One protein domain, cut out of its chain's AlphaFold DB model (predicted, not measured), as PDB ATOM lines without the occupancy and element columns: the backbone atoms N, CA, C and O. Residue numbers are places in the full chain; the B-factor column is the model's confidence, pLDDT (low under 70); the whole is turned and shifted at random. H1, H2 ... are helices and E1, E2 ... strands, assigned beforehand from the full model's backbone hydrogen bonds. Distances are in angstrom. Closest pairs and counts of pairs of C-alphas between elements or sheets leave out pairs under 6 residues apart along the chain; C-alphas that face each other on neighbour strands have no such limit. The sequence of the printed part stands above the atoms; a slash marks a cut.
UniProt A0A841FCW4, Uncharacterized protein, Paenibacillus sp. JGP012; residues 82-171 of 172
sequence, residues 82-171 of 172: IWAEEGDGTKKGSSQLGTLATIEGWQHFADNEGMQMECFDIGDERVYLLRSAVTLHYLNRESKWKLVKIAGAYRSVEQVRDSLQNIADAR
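Overview. This is residues 82 to 171 of the 172 residues of an uncharacterized protein of Paenibacillus sp. JGP012 (UniProt A0A841FCW4). A four-stranded antiparallel sheet, curled and twisted from edge to edge, has the long helix H3 packed on one face, over E1 and E2, and running along the strands. Two shorter helices, H1 and H2, both touch E4 but only graze the sheet, and the first two printed residues, 82 and 83, pair with E4 as a short extra piece at that edge. The printed part has 90 residues, with three named helices and four named strands in the order H1, H2, E1, E2, E3, E4, H3, and its class is mixed, helices and strands. The whole is compact, with a radius of gyration of the C-alphas of 13.0 A, and rounded, spanning 35 by 29 by 22 A.

Arrangement. The sheet runs E1, residues 118 to 121, E2, residues 125 to 129, E3, residues 135 to 141, and E4, residues 144 to 151. It is a meander, each strand the antiparallel neighbour of the one before, and E1 and E4 are its edge strands. It is only just strongly twisted, with C-alphas up to 4.4 A off its best plane. In the hairpin of E1 and E2, N 120 and O 127 are 2.8 A apart, within hydrogen-bond range. In that of E2 and E3, N 128 and O 136 are 2.9 A apart, and in that of E3 and E4, N 137 and O 149 are 2.8 A apart, both within range. H3, residues 157 to 169, is on the sheet at a height over the sheet of 9.4 A, over E1 and E2, along the strands at 24 degrees to E1 on the local plane. H3 touches E1, where the closest C-alphas, those of Asp 121 and Ala 168, are 5.9 A apart. H2, residues 103 to 112, only grazes the sheet with its residues 103 to 106; its closest C-alphas to E4 are those of Ile 103 and Trp 145, 7.4 A apart. H1, residues 96 to 99, only grazes the sheet with its residues 97 to 99; the C-alphas of Gly 98 and Ile 150 of E4 are the closest, 7.8 A apart. H1 and H2 are near each other, while H2 and H3 are apart. In H2 and H3 every O i to N i+4 pair is within hydrogen-bond range; H1 is too short for such a pair.

Along the chain. E4 is 20.2 A long from first to last C-alpha, E3 18.8 A, E2 12.9 A and E1 10.3 A. H3 is 17.9 A long, H2 14.2 A and H1 5.3 A. H1 begins at C-alpha 96 (60.909, 150.026, 99.267), E1 at C-alpha 118 (60.812, 131.509, 88.372), and H3 ends at C-alpha 169 (70.116, 119.816, 89.642).

Size, cuts and confidence. The two C-alphas farthest apart, those of Asp 88 and Glu 158, are 36.2 A apart. The printed part has no cut, and the six links between named elements are tight. Residues 82 to 95 hold no named element. The mean pLDDT of the printed part is 84.4, and residues 85 to 95 are under 70.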
ATOM      1  N   ILE A  82      70.643 145.124  96.163       88.50
ATOM      2  CA  ILE A  82      69.812 145.719  97.220       88.50
ATOM      3  C   ILE A  82      69.730 144.736  98.387       88.50
ATOM      4  O   ILE A  82      69.451 143.549  98.204       88.50
ATOM      5  N   TRP A  83      69.956 145.233  99.597       85.69
ATOM      6  CA  TRP A  83      69.962 144.443 100.823       85.69
ATOM      7  C   TRP A  83      68.618 144.563 101.540       85.69
ATOM      8  O   TRP A  83      68.070 145.659 101.678       85.69
ATOM      9  N   ALA A  84      68.083 143.430 101.993       78.44
ATOM     10  CA  ALA A  84      66.882 143.416 102.821       78.44
ATOM     11  C   ALA A  84      67.194 143.912 104.243       78.44
ATOM     12  O   ALA A  84      68.336 143.835 104.699       78.44
ATOM     13  N   GLU A  85      66.180 144.391 104.968       69.31
ATOM     14  CA  GLU A  85      66.355 144.733 106.383       69.31
ATOM     15  C   GLU A  85      66.676 143.474 107.209       69.31
ATOM     16  O   GLU A  85      65.794 142.671 107.525       69.31
ATOM     17  N   GLU A  86      67.941 143.302 107.605       57.00
ATOM     18  CA  GLU A  86      68.298 142.324 108.630       57.00
ATOM     19  C   GLU A  86      68.037 142.908 110.025       57.00
ATOM     20  O   GLU A  86      68.527 143.977 110.412       57.00
ATOM     21  N   GLY A  87      67.196 142.201 110.779       51.78
ATOM     22  CA  GLY A  87      66.801 142.558 112.132       51.78
ATOM     23  C   GLY A  87      67.926 142.374 113.144       51.78
ATOM     24  O   GLY A  87      67.862 141.433 113.919       51.78
ATOM     25  N   ASP A  88      68.898 143.286 113.146       38.97
ATOM     26  CA  ASP A  88      69.812 143.623 114.260       38.97
ATOM     27  C   ASP A  88      70.821 144.755 113.940       38.97
ATOM     28  O   ASP A  88      71.751 145.005 114.706       38.97
ATOM     29  N   GLY A  89      70.570 145.576 112.913       43.50
ATOM     30  CA  GLY A  89      71.071 146.956 112.912       43.50
ATOM     31  C   GLY A  89      72.380 147.232 112.173       43.50
ATOM     32  O   GLY A  89      73.044 148.216 112.499       43.50
ATOM     33  N   THR A  90      72.718 146.485 111.120       43.41
ATOM     34  CA  THR A  90      73.700 146.980 110.138       43.41
ATOM     35  C   THR A  90      73.136 146.963 108.719       43.41
ATOM     36  O   THR A  90      72.784 145.919 108.193       43.41
ATOM     37  N   LYS A  91      73.058 148.174 108.142       47.22
ATOM     38  CA  LYS A  91      72.467 148.564 106.846       47.22
ATOM     39  C   LYS A  91      70.931 148.477 106.796       47.22
ATOM     40  O   LYS A  91      70.351 147.528 106.290       47.22
ATOM     41  N   LYS A  92      70.264 149.530 107.293       48.47
ATOM     42  CA  LYS A  92      68.856 149.802 106.962       48.47
ATOM     43  C   LYS A  92      68.770 150.021 105.457       48.47
ATOM     44  O   LYS A  92      69.433 150.910 104.935       48.47
ATOM     45  N   GLY A  93      68.011 149.186 104.761       51.97
ATOM     46  CA  GLY A  93      67.778 149.385 103.344       51.97
ATOM     47  C   GLY A  93      66.687 150.417 103.129       51.97
ATOM     48  O   GLY A  93      65.528 150.118 103.372       51.97
ATOM     49  N   SER A  94      67.027 151.624 102.675       53.62
ATOM     50  CA  SER A  94      66.029 152.678 102.402       53.62
ATOM     51  C   SER A  94      65.151 152.411 101.163       53.62
ATOM     52  O   SER A  94      64.218 153.165 100.890       53.62
ATOM     53  N   SER A  95      65.423 151.333 100.417       66.69
ATOM     54  CA  SER A  95      64.640 150.930  99.248       66.69
ATOM     55  C   SER A  95      63.332 150.256  99.664       66.69
ATOM     56  O   SER A  95      63.342 149.306 100.449       66.69
ATOM     57  N   GLN A  96      62.211 150.677  99.067       72.94
ATOM     58  CA  GLN A  96      60.909 150.026  99.267       72.94
ATOM     59  C   GLN A  96      60.966 148.532  98.910       72.94
ATOM     60  O   GLN A  96      60.329 147.715  99.572       72.94
ATOM     61  N   LEU A  97      61.800 148.150  97.941       78.31
ATOM     62  CA  LEU A  97      61.998 146.760  97.529       78.31
ATOM     63  C   LEU A  97      62.634 145.898  98.630       78.31
ATOM     64  O   LEU A  97      62.242 144.748  98.816       78.31
ATOM     65  N   GLY A  98      63.563 146.459  99.411       71.75
ATOM     66  CA  GLY A  98      64.176 145.773 100.555       71.75
ATOM     67  C   GLY A  98      63.193 145.506 101.703       71.75
ATOM     68  O   GLY A  98      63.425 144.611 102.516       71.75
ATOM     69  N   THR A  99      62.069 146.237 101.747       75.38
ATOM     70  CA  THR A  99      61.002 146.055 102.751       75.38
ATOM     71  C   THR A  99      60.035 144.918 102.411       75.38
ATOM     72  O   THR A  99      59.306 144.440 103.285       75.38
ATOM     73  N   LEU A 100      60.053 144.426 101.166       80.44
ATOM     74  CA  LEU A 100      59.304 143.247 100.734       80.44
ATOM     75  C   LEU A 100      60.002 141.978 101.255       80.44
ATOM     76  O   LEU A 100      60.530 141.168 100.507       80.44
ATOM     77  N   ALA A 101      60.051 141.800 102.574       78.44
ATOM     78  CA  ALA A 101      60.887 140.774 103.200       78.44
ATOM     79  C   ALA A 101      60.421 139.328 102.929       78.44
ATOM     80  O   ALA A 101      61.191 138.381 103.119       78.44
ATOM     81  N   THR A 102      59.158 139.140 102.530       84.75
ATOM     82  CA  THR A 102      58.546 137.820 102.332       84.75
ATOM     83  C   THR A 102      58.345 137.492 100.858       84.75
ATOM     84  O   THR A 102      58.323 138.369  99.994       84.75
ATOM     85  N   ILE A 103      58.186 136.200 100.571       88.62
ATOM     86  CA  ILE A 103      57.877 135.711  99.223       88.62
ATOM     87  C   ILE A 103      56.516 136.257  98.772       88.62
ATOM     88  O   ILE A 103      56.379 136.684  97.635       88.62
ATOM     89  N   GLU A 104      55.521 136.303  99.663       89.62
ATOM     90  CA  GLU A 104      54.175 136.793  99.345       89.62
ATOM     91  C   GLU A 104      54.172 138.282  98.981       89.62
ATOM     92  O   GLU A 104      53.454 138.686  98.069       89.62
ATOM     93  N   GLY A 105      54.988 139.093  99.666       89.31
ATOM     94  CA  GLY A 105      55.142 140.513  99.344       89.31
ATOM     95  C   GLY A 105      55.725 140.720  97.947       89.31
ATOM     96  O   GLY A 105      55.198 141.518  97.173       89.31
ATOM     97  N   TRP A 106      56.759 139.950  97.596       91.44
ATOM     98  CA  TRP A 106      57.348 139.980  96.256       91.44
ATOM     99  C   TRP A 106      56.432 139.433  95.178       91.44
ATOM    100  O   TRP A 106      56.365 140.025  94.107       91.44
ATOM    101  N   GLN A 107      55.697 138.359  95.456       91.62
ATOM    102  CA  GLN A 107      54.727 137.824  94.510       91.62
ATOM    103  C   GLN A 107      53.652 138.868  94.203       91.62
ATOM    104  O   GLN A 107      53.349 139.106  93.041       91.62
ATOM    105  N   HIS A 108      53.140 139.559  95.227       91.19
ATOM    106  CA  HIS A 108      52.171 140.633  95.029       91.19
ATOM    107  C   HIS A 108      52.740 141.790  94.193       91.19
ATOM    108  O   HIS A 108      52.063 142.289  93.296       91.19
ATOM    109  N   PHE A 109      53.981 142.204  94.462       90.62
ATOM    110  CA  PHE A 109      54.665 143.217  93.657       90.62
ATOM    111  C   PHE A 109      54.843 142.761  92.200       90.62
ATOM    112  O   PHE A 109      54.470 143.484  91.280       90.62
ATOM    113  N   ALA A 110      55.346 141.544  91.984       90.81
ATOM    114  CA  ALA A 110      55.548 140.981  90.655       90.81
ATOM    115  C   ALA A 110      54.236 140.889  89.867       90.81
ATOM    116  O   ALA A 110      54.202 141.292  88.707       90.81
ATOM    117  N   ASP A 111      53.150 140.443  90.502       91.31
ATOM    118  CA  ASP A 111      51.829 140.360  89.877       91.31
ATOM    119  C   ASP A 111      51.320 141.748  89.440       91.31
ATOM    120  O   ASP A 111      50.797 141.889  88.332       91.31
ATOM    121  N   ASN A 112      51.514 142.782  90.271       91.50
ATOM    122  CA  ASN A 112      51.124 144.162  89.950       91.50
ATOM    123  C   ASN A 112      51.901 144.729  88.748       91.50
ATOM    124  O   ASN A 112      51.338 145.473  87.947       91.50
ATOM    125  N   GLU A 113      53.165 144.336  88.596       90.00
ATOM    126  CA  GLU A 113      54.047 144.742  87.493       90.00
ATOM    127  C   GLU A 113      53.957 143.808  86.265       90.00
ATOM    128  O   GLU A 113      54.683 143.965  85.275       90.00
ATOM    129  N   GLY A 114      53.077 142.797  86.308       89.31
ATOM    130  CA  GLY A 114      52.926 141.806  85.239       89.31
ATOM    131  C   GLY A 114      54.187 140.964  85.010       89.31
ATOM    132  O   GLY A 114      54.501 140.597  83.872       89.31
ATOM    133  N   MET A 115      54.942 140.699  86.073       89.62
ATOM    134  CA  MET A 115      56.151 139.883  86.073       89.62
ATOM    135  C   MET A 115      55.852 138.459  86.538       89.62
ATOM    136  O   MET A 115      55.016 138.225  87.404       89.62
ATOM    137  N   GLN A 116      56.584 137.497  85.980       89.75
ATOM    138  CA  GLN A 116      56.612 136.128  86.486       89.75
ATOM    139  C   GLN A 116      57.900 135.907  87.273       89.75
ATOM    140  O   GLN A 116      58.955 136.423  86.901       89.75
ATOM    141  N   MET A 117      57.791 135.137  88.354       94.19
ATOM    142  CA  MET A 117      58.910 134.735  89.198       94.19
ATOM    143  C   MET A 117      59.181 133.245  88.984       94.19
ATOM    144  O   MET A 117      58.318 132.410  89.254       94.19
ATOM    145  N   GLU A 118      60.375 132.902  88.510       95.88
ATOM    146  CA  GLU A 118      60.812 131.509  88.372       95.88
ATOM    147  C   GLU A 118      61.585 131.090  89.625       95.88
ATOM    148  O   GLU A 118      62.558 131.740  89.991       95.88
ATOM    149  N   CYS A 119      61.154 130.025  90.303       96.25
ATOM    150  CA  CYS A 119      61.743 129.585  91.569       96.25
ATOM    151  C   CYS A 119      62.786 128.481  91.365       96.25
ATOM    152  O   CYS A 119      62.500 127.468  90.730       96.25
ATOM    153  N   PHE A 120      63.931 128.623  92.031       95.88
ATOM    154  CA  PHE A 120      64.995 127.630  92.124       95.88
ATOM    155  C   PHE A 120      65.286 127.334  93.597       95.88
ATOM    156  O   PHE A 120      65.504 128.248  94.395       95.88
ATOM    157  N   ASP A 121      65.274 126.055  93.962       93.19
ATOM    158  CA  ASP A 121      65.697 125.586  95.282       93.19
ATOM    159  C   ASP A 121      67.144 125.097  95.181       93.19
ATOM    160  O   ASP A 121      67.436 124.182  94.408       93.19
ATOM    161  N   ILE A 122      68.056 125.746  95.906       90.25
ATOM    162  CA  ILE A 122      69.495 125.455  95.847       90.25
ATOM    163  C   ILE A 122      70.061 125.023  97.210       90.25
ATOM    164  O   ILE A 122      71.280 125.029  97.412       90.25
ATOM    165  N   GLY A 123      69.185 124.573  98.120       85.88
ATOM    166  CA  GLY A 123      69.536 124.015  99.425       85.88
ATOM    167  C   GLY A 123      68.994 124.843 100.589       85.88
ATOM    168  O   GLY A 123      67.812 124.787 100.918       85.88
ATOM    169  N   ASP A 124      69.870 125.582 101.267       86.88
ATOM    170  CA  ASP A 124      69.506 126.520 102.339       86.88
ATOM    171  C   ASP A 124      69.001 127.874 101.812       86.88
ATOM    172  O   ASP A 124      68.522 128.714 102.584       86.88
ATOM    173  N   GLU A 125      69.055 128.046 100.492       91.62
ATOM    174  CA  GLU A 125      68.649 129.231  99.765       91.62
ATOM    175  C   GLU A 125      67.581 128.908  98.713       91.62
ATOM    176  O   GLU A 125      67.642 127.903  97.999       91.62
ATOM    177  N   ARG A 126      66.608 129.813  98.599       94.50
ATOM    178  CA  ARG A 126      65.631 129.846  97.518       94.50
ATOM    179  C   ARG A 126      65.856 131.101  96.693       94.50
ATOM    180  O   ARG A 126      65.810 132.209  97.227       94.50
ATOM    181  N   VAL A 127      66.057 130.912  95.395       95.50
ATOM    182  CA  VAL A 127      66.311 132.001  94.454       95.50
ATOM    183  C   VAL A 127      65.121 132.146  93.522       95.50
ATOM    184  O   VAL A 127      64.685 131.166  92.923       95.50
ATOM    185  N   TYR A 128      64.604 133.363  93.380       95.75
ATOM    186  CA  TYR A 128      63.616 133.675  92.353       95.75
ATOM    187  C   TYR A 128      64.244 134.517  91.254       95.75
ATOM    188  O   TYR A 128      64.816 135.564  91.539       95.75
ATOM    189  N   LEU A 129      64.116 134.078  90.008       94.81
ATOM    190  CA  LEU A 129      64.556 134.805  88.825       94.81
ATOM    191  C   LEU A 129      63.401 135.634  88.260       94.81
ATOM    192  O   LEU A 129      62.309 135.112  88.020       94.81
ATOM    193  N   LEU A 130      63.661 136.919  88.032       92.69
ATOM    194  CA  LEU A 130      62.763 137.838  87.340       92.69
ATOM    195  C   LEU A 130      63.094 137.901  85.843       92.69
ATOM    196  O   LEU A 130      64.211 137.605  85.410       92.69
ATOM    197  N   ARG A 131      62.141 138.386  85.039       90.19
ATOM    198  CA  ARG A 131      62.330 138.601  83.589       90.19
ATOM    199  C   ARG A 131      63.438 139.602  83.231       90.19
ATOM    200  O   ARG A 131      63.860 139.637  82.085       90.19
ATOM    201  N   SER A 132      63.865 140.433  84.180       88.50
ATOM    202  CA  SER A 132      64.976 141.388  84.050       88.50
ATOM    203  C   SER A 132      66.345 140.745  84.310       88.50
ATOM    204  O   SER A 132      67.357 141.430  84.309       88.50
ATOM    205  N   ALA A 133      66.393 139.435  84.568       90.69
ATOM    206  CA  ALA A 133      67.566 138.696  85.042       90.69
ATOM    207  C   ALA A 133      68.030 139.064  86.463       90.69
ATOM    208  O   ALA A 133      69.039 138.539  86.933       90.69
ATOM    209  N   VAL A 134      67.274 139.918  87.160       91.69
ATOM    210  CA  VAL A 134      67.416 140.160  88.598       91.69
ATOM    211  C   VAL A 134      67.001 138.914  89.371       91.69
ATOM    212  O   VAL A 134      66.018 138.253  89.022       91.69
ATOM    213  N   THR A 135      67.729 138.613  90.442       93.62
ATOM    214  CA  THR A 135      67.441 137.475  91.316       93.62
ATOM    215  C   THR A 135      67.109 137.918  92.735       93.62
ATOM    216  O   THR A 135      67.768 138.779  93.312       93.62
ATOM    217  N   LEU A 136      66.080 137.311  93.320       94.19
ATOM    218  CA  LEU A 136      65.694 137.488  94.717       94.19
ATOM    219  C   LEU A 136      66.218 136.304  95.519       94.19
ATOM    220  O   LEU A 136      65.884 135.160  95.220       94.19
ATOM    221  N   HIS A 137      67.008 136.581  96.543       94.06
ATOM    222  CA  HIS A 137      67.698 135.585  97.348       94.06
ATOM    223  C   HIS A 137      67.044 135.493  98.723       94.06
ATOM    224  O   HIS A 137      67.013 136.476  99.472       94.06
ATOM    225  N   TYR A 138      66.520 134.315  99.060       92.69
ATOM    226  CA  TYR A 138      65.884 134.035 100.342       92.69
ATOM    227  C   TYR A 138      66.634 132.946 101.090       92.69
ATOM    228  O   TYR A 138      66.845 131.866 100.550       92.69
ATOM    229  N   LEU A 139      66.919 133.173 102.369       90.88
ATOM    230  CA  LEU A 139      67.469 132.144 103.253       90.88
ATOM    231  C   LEU A 139      66.408 131.638 104.223       90.88
ATOM    232  O   LEU A 139      65.571 132.406 104.712       90.88
ATOM    233  N   ASN A 140      66.457 130.345 104.536       87.06
ATOM    234  CA  ASN A 140      65.606 129.773 105.573       87.06
ATOM    235  C   ASN A 140      66.173 130.114 106.959       87.06
ATOM    236  O   ASN A 140      67.164 129.537 107.406       87.06
ATOM    237  N   ARG A 141      65.533 131.056 107.656       82.62
ATOM    238  CA  ARG A 141      65.861 131.436 109.035       82.62
ATOM    239  C   ARG A 141      64.659 131.159 109.929       82.62
ATOM    240  O   ARG A 141      63.572 131.679 109.694       82.62
ATOM    241  N   GLU A 142      64.857 130.357 110.974       81.75
ATOM    242  CA  GLU A 142      63.816 130.045 111.972       81.75
ATOM    243  C   GLU A 142      62.535 129.447 111.351       81.75
ATOM    244  O   GLU A 142      61.418 129.770 111.754       81.75
ATOM    245  N   SER A 143      62.687 128.555 110.364       82.00
ATOM    246  CA  SER A 143      61.576 127.950 109.602       82.00
ATOM    247  C   SER A 143      60.777 128.938 108.740       82.00
ATOM    248  O   SER A 143      59.631 128.660 108.380       82.00
ATOM    249  N   LYS A 144      61.358 130.095 108.406       85.25
ATOM    250  CA  LYS A 144      60.771 131.092 107.506       85.25
ATOM    251  C   LYS A 144      61.787 131.508 106.449       85.25
ATOM    252  O   LYS A 144      62.936 131.798 106.765       85.25
ATOM    253  N   TRP A 145      61.343 131.590 105.201       88.81
ATOM    254  CA  TRP A 145      62.132 132.184 104.126       88.81
ATOM    255  C   TRP A 145      62.124 133.703 104.280       88.81
ATOM    256  O   TRP A 145      61.056 134.317 104.260       88.81
ATOM    257  N   LYS A 146      63.302 134.300 104.465       89.00
ATOM    258  CA  LYS A 146      63.479 135.753 104.571       89.00
ATOM    259  C   LYS A 146      64.358 136.226 103.424       89.00
ATOM    260  O   LYS A 146      65.393 135.609 103.170       89.00
ATOM    261  N   LEU A 147      63.932 137.290 102.746       89.62
ATOM    262  CA  LEU A 147      64.754 137.952 101.740       89.62
ATOM    263  C   LEU A 147      66.049 138.422 102.406       89.62
ATOM    264  O   LEU A 147      66.007 138.976 103.503       89.62
ATOM    265  N   VAL A 148      67.179 138.193 101.749       88.88
ATOM    266  CA  VAL A 148      68.485 138.709 102.182       88.88
ATOM    267  C   VAL A 148      69.077 139.667 101.158       88.88
ATOM    268  O   VAL A 148      69.721 140.647 101.528       88.88
ATOM    269  N   LYS A 149      68.829 139.418  99.868       90.38
ATOM    270  CA  LYS A 149      69.422 140.187  98.778       90.38
ATOM    271  C   LYS A 149      68.538 140.167  97.535       90.38
ATOM    272  O   LYS A 149      67.935 139.150  97.208       90.38
ATOM    273  N   ILE A 150      68.526 141.277  96.816       91.31
ATOM    274  CA  ILE A 150      68.084 141.382  95.428       91.31
ATOM    275  C   ILE A 150      69.354 141.646  94.627       91.31
ATOM    276  O   ILE A 150      69.996 142.673  94.840       91.31
ATOM    277  N   ALA A 151      69.766 140.703  93.788       90.69
ATOM    278  CA  ALA A 151      70.987 140.827  93.008       90.69
ATOM    279  C   ALA A 151      70.668 141.278  91.583       90.69
ATOM    280  O   ALA A 151      69.785 140.728  90.917       90.69
ATOM    281  N   GLY A 152      71.387 142.299  91.131       86.94
ATOM    282  CA  GLY A 152      71.206 142.885  89.811       86.94
ATOM    283  C   GLY A 152      71.591 141.930  88.682       86.94
ATOM    284  O   GLY A 152      72.374 140.997  88.859       86.94
ATOM    285  N   ALA A 153      71.067 142.195  87.487       81.19
ATOM    286  CA  ALA A 153      71.375 141.423  86.292       81.19
ATOM    287  C   ALA A 153      72.878 141.444  85.943       81.19
ATOM    288  O   ALA A 153      73.429 142.478  85.577       81.19
ATOM    289  N   TYR A 154      73.530 140.280  86.003       77.44
ATOM    290  CA  TYR A 154      74.922 140.086  85.555       77.44
ATOM    291  C   TYR A 154      75.030 139.292  84.244       77.44
ATOM    292  O   TYR A 154      75.997 139.437  83.494       77.44
ATOM    293  N   ARG A 155      74.004 138.502  83.895       82.50
ATOM    294  CA  ARG A 155      73.900 137.793  82.607       82.50
ATOM    295  C   ARG A 155      72.490 137.890  82.024       82.50
ATOM    296  O   ARG A 155      71.591 138.407  82.676       82.50
ATOM    297  N   SER A 156      72.318 137.426  80.781       87.94
ATOM    298  CA  SER A 156      70.978 137.320  80.186       87.94
ATOM    299  C   SER A 156      70.113 136.402  81.045       87.94
ATOM    300  O   SER A 156      70.640 135.517  81.725       87.94
ATOM    301  N   VAL A 157      68.795 136.591  80.998       90.94
ATOM    302  CA  VAL A 157      67.844 135.784  81.775       90.94
ATOM    303  C   VAL A 157      68.080 134.298  81.527       90.94
ATOM    304  O   VAL A 157      68.109 133.517  82.469       90.94
ATOM    305  N   GLU A 158      68.317 133.908  80.274       92.81
ATOM    306  CA  GLU A 158      68.593 132.529  79.871       92.81
ATOM    307  C   GLU A 158      69.863 131.990  80.522       92.81
ATOM    308  O   GLU A 158      69.853 130.909  81.097       92.81
ATOM    309  N   GLN A 159      70.947 132.763  80.508       91.88
ATOM    310  CA  GLN A 159      72.202 132.346  81.131       91.88
ATOM    311  C   GLN A 159      72.098 132.258  82.657       91.88
ATOM    312  O   GLN A 159      72.726 131.381  83.259       91.88
ATOM    313  N   VAL A 160      71.346 133.163  83.296       92.25
ATOM    314  CA  VAL A 160      71.081 133.097  84.740       92.25
ATOM    315  C   VAL A 160      70.231 131.869  85.052       92.25
ATOM    316  O   VAL A 160      70.616 131.085  85.917       92.25
ATOM    317  N   ARG A 161      69.150 131.641  84.298       95.19
ATOM    318  CA  ARG A 161      68.285 130.459  84.402       95.19
ATOM    319  C   ARG A 161      69.081 129.164  84.286       95.19
ATOM    320  O   ARG A 161      69.004 128.332  85.182       95.19
ATOM    321  N   ASP A 162      69.886 129.021  83.236       95.00
ATOM    322  CA  ASP A 162      70.714 127.832  83.014       95.00
ATOM    323  C   ASP A 162      71.698 127.621  84.172       95.00
ATOM    324  O   ASP A 162      71.926 126.497  84.616       95.00
ATOM    325  N   SER A 163      72.277 128.703  84.699       92.69
ATOM    326  CA  SER A 163      73.203 128.624  85.835       92.69
ATOM    327  C   SER A 163      72.490 128.160  87.107       92.69
ATOM    328  O   SER A 163      72.981 127.255  87.779       92.69
ATOM    329  N   LEU A 164      71.325 128.738  87.419       94.38
ATOM    330  CA  LEU A 164      70.521 128.367  88.585       94.38
ATOM    331  C   LEU A 164      70.005 126.929  88.481       94.38
ATOM    332  O   LEU A 164      70.099 126.186  89.456       94.38
ATOM    333  N   GLN A 165      69.539 126.512  87.302       95.25
ATOM    334  CA  GLN A 165      69.076 125.147  87.063       95.25
ATOM    335  C   GLN A 165      70.203 124.131  87.269       95.25
ATOM    336  O   GLN A 165      70.020 123.158  87.990       95.25
ATOM    337  N   ASN A 166      71.396 124.390  86.722       93.62
ATOM    338  CA  ASN A 166      72.552 123.513  86.918       93.62
ATOM    339  C   ASN A 166      72.938 123.372  88.401       93.62
ATOM    340  O   ASN A 166      73.345 122.294  88.834       93.62
ATOM    341  N   ILE A 167      72.827 124.452  89.183       92.19
ATOM    342  CA  ILE A 167      73.095 124.417  90.628       92.19
ATOM    343  C   ILE A 167      72.019 123.602  91.352       92.19
ATOM    344  O   ILE A 167      72.365 122.775  92.195       92.19
ATOM    345  N   ALA A 168      70.742 123.819  91.028       91.81
ATOM    346  CA  ALA A 168      69.623 123.091  91.622       91.81
ATOM    347  C   ALA A 168      69.700 121.584  91.319       91.81
ATOM    348  O   ALA A 168      69.579 120.762  92.226       91.81
ATOM    349  N   ASP A 169      70.000 121.213  90.072       91.31
ATOM    350  CA  ASP A 169      70.116 119.816  89.642       91.31
ATOM    351  C   ASP A 169      71.288 119.095  90.316       91.31
ATOM    352  O   ASP A 169      71.181 117.921  90.657       91.31
ATOM    353  N   ALA A 170      72.400 119.793  90.574       88.62
ATOM    354  CA  ALA A 170      73.558 119.226  91.269       88.62
ATOM    355  C   ALA A 170      73.297 118.902  92.757       88.62
ATOM    356  O   ALA A 170      74.174 118.346  93.425       88.62
ATOM    357  N   ARG A 171      72.131 119.281  93.296       73.00
ATOM    358  CA  ARG A 171      71.714 119.009  94.681       73.00
ATOM    359  C   ARG A 171      70.775 117.805  94.816       73.00
ATOM    360  O   ARG A 171      70.526 117.402  95.954       73.00
TER     361      ARG A 171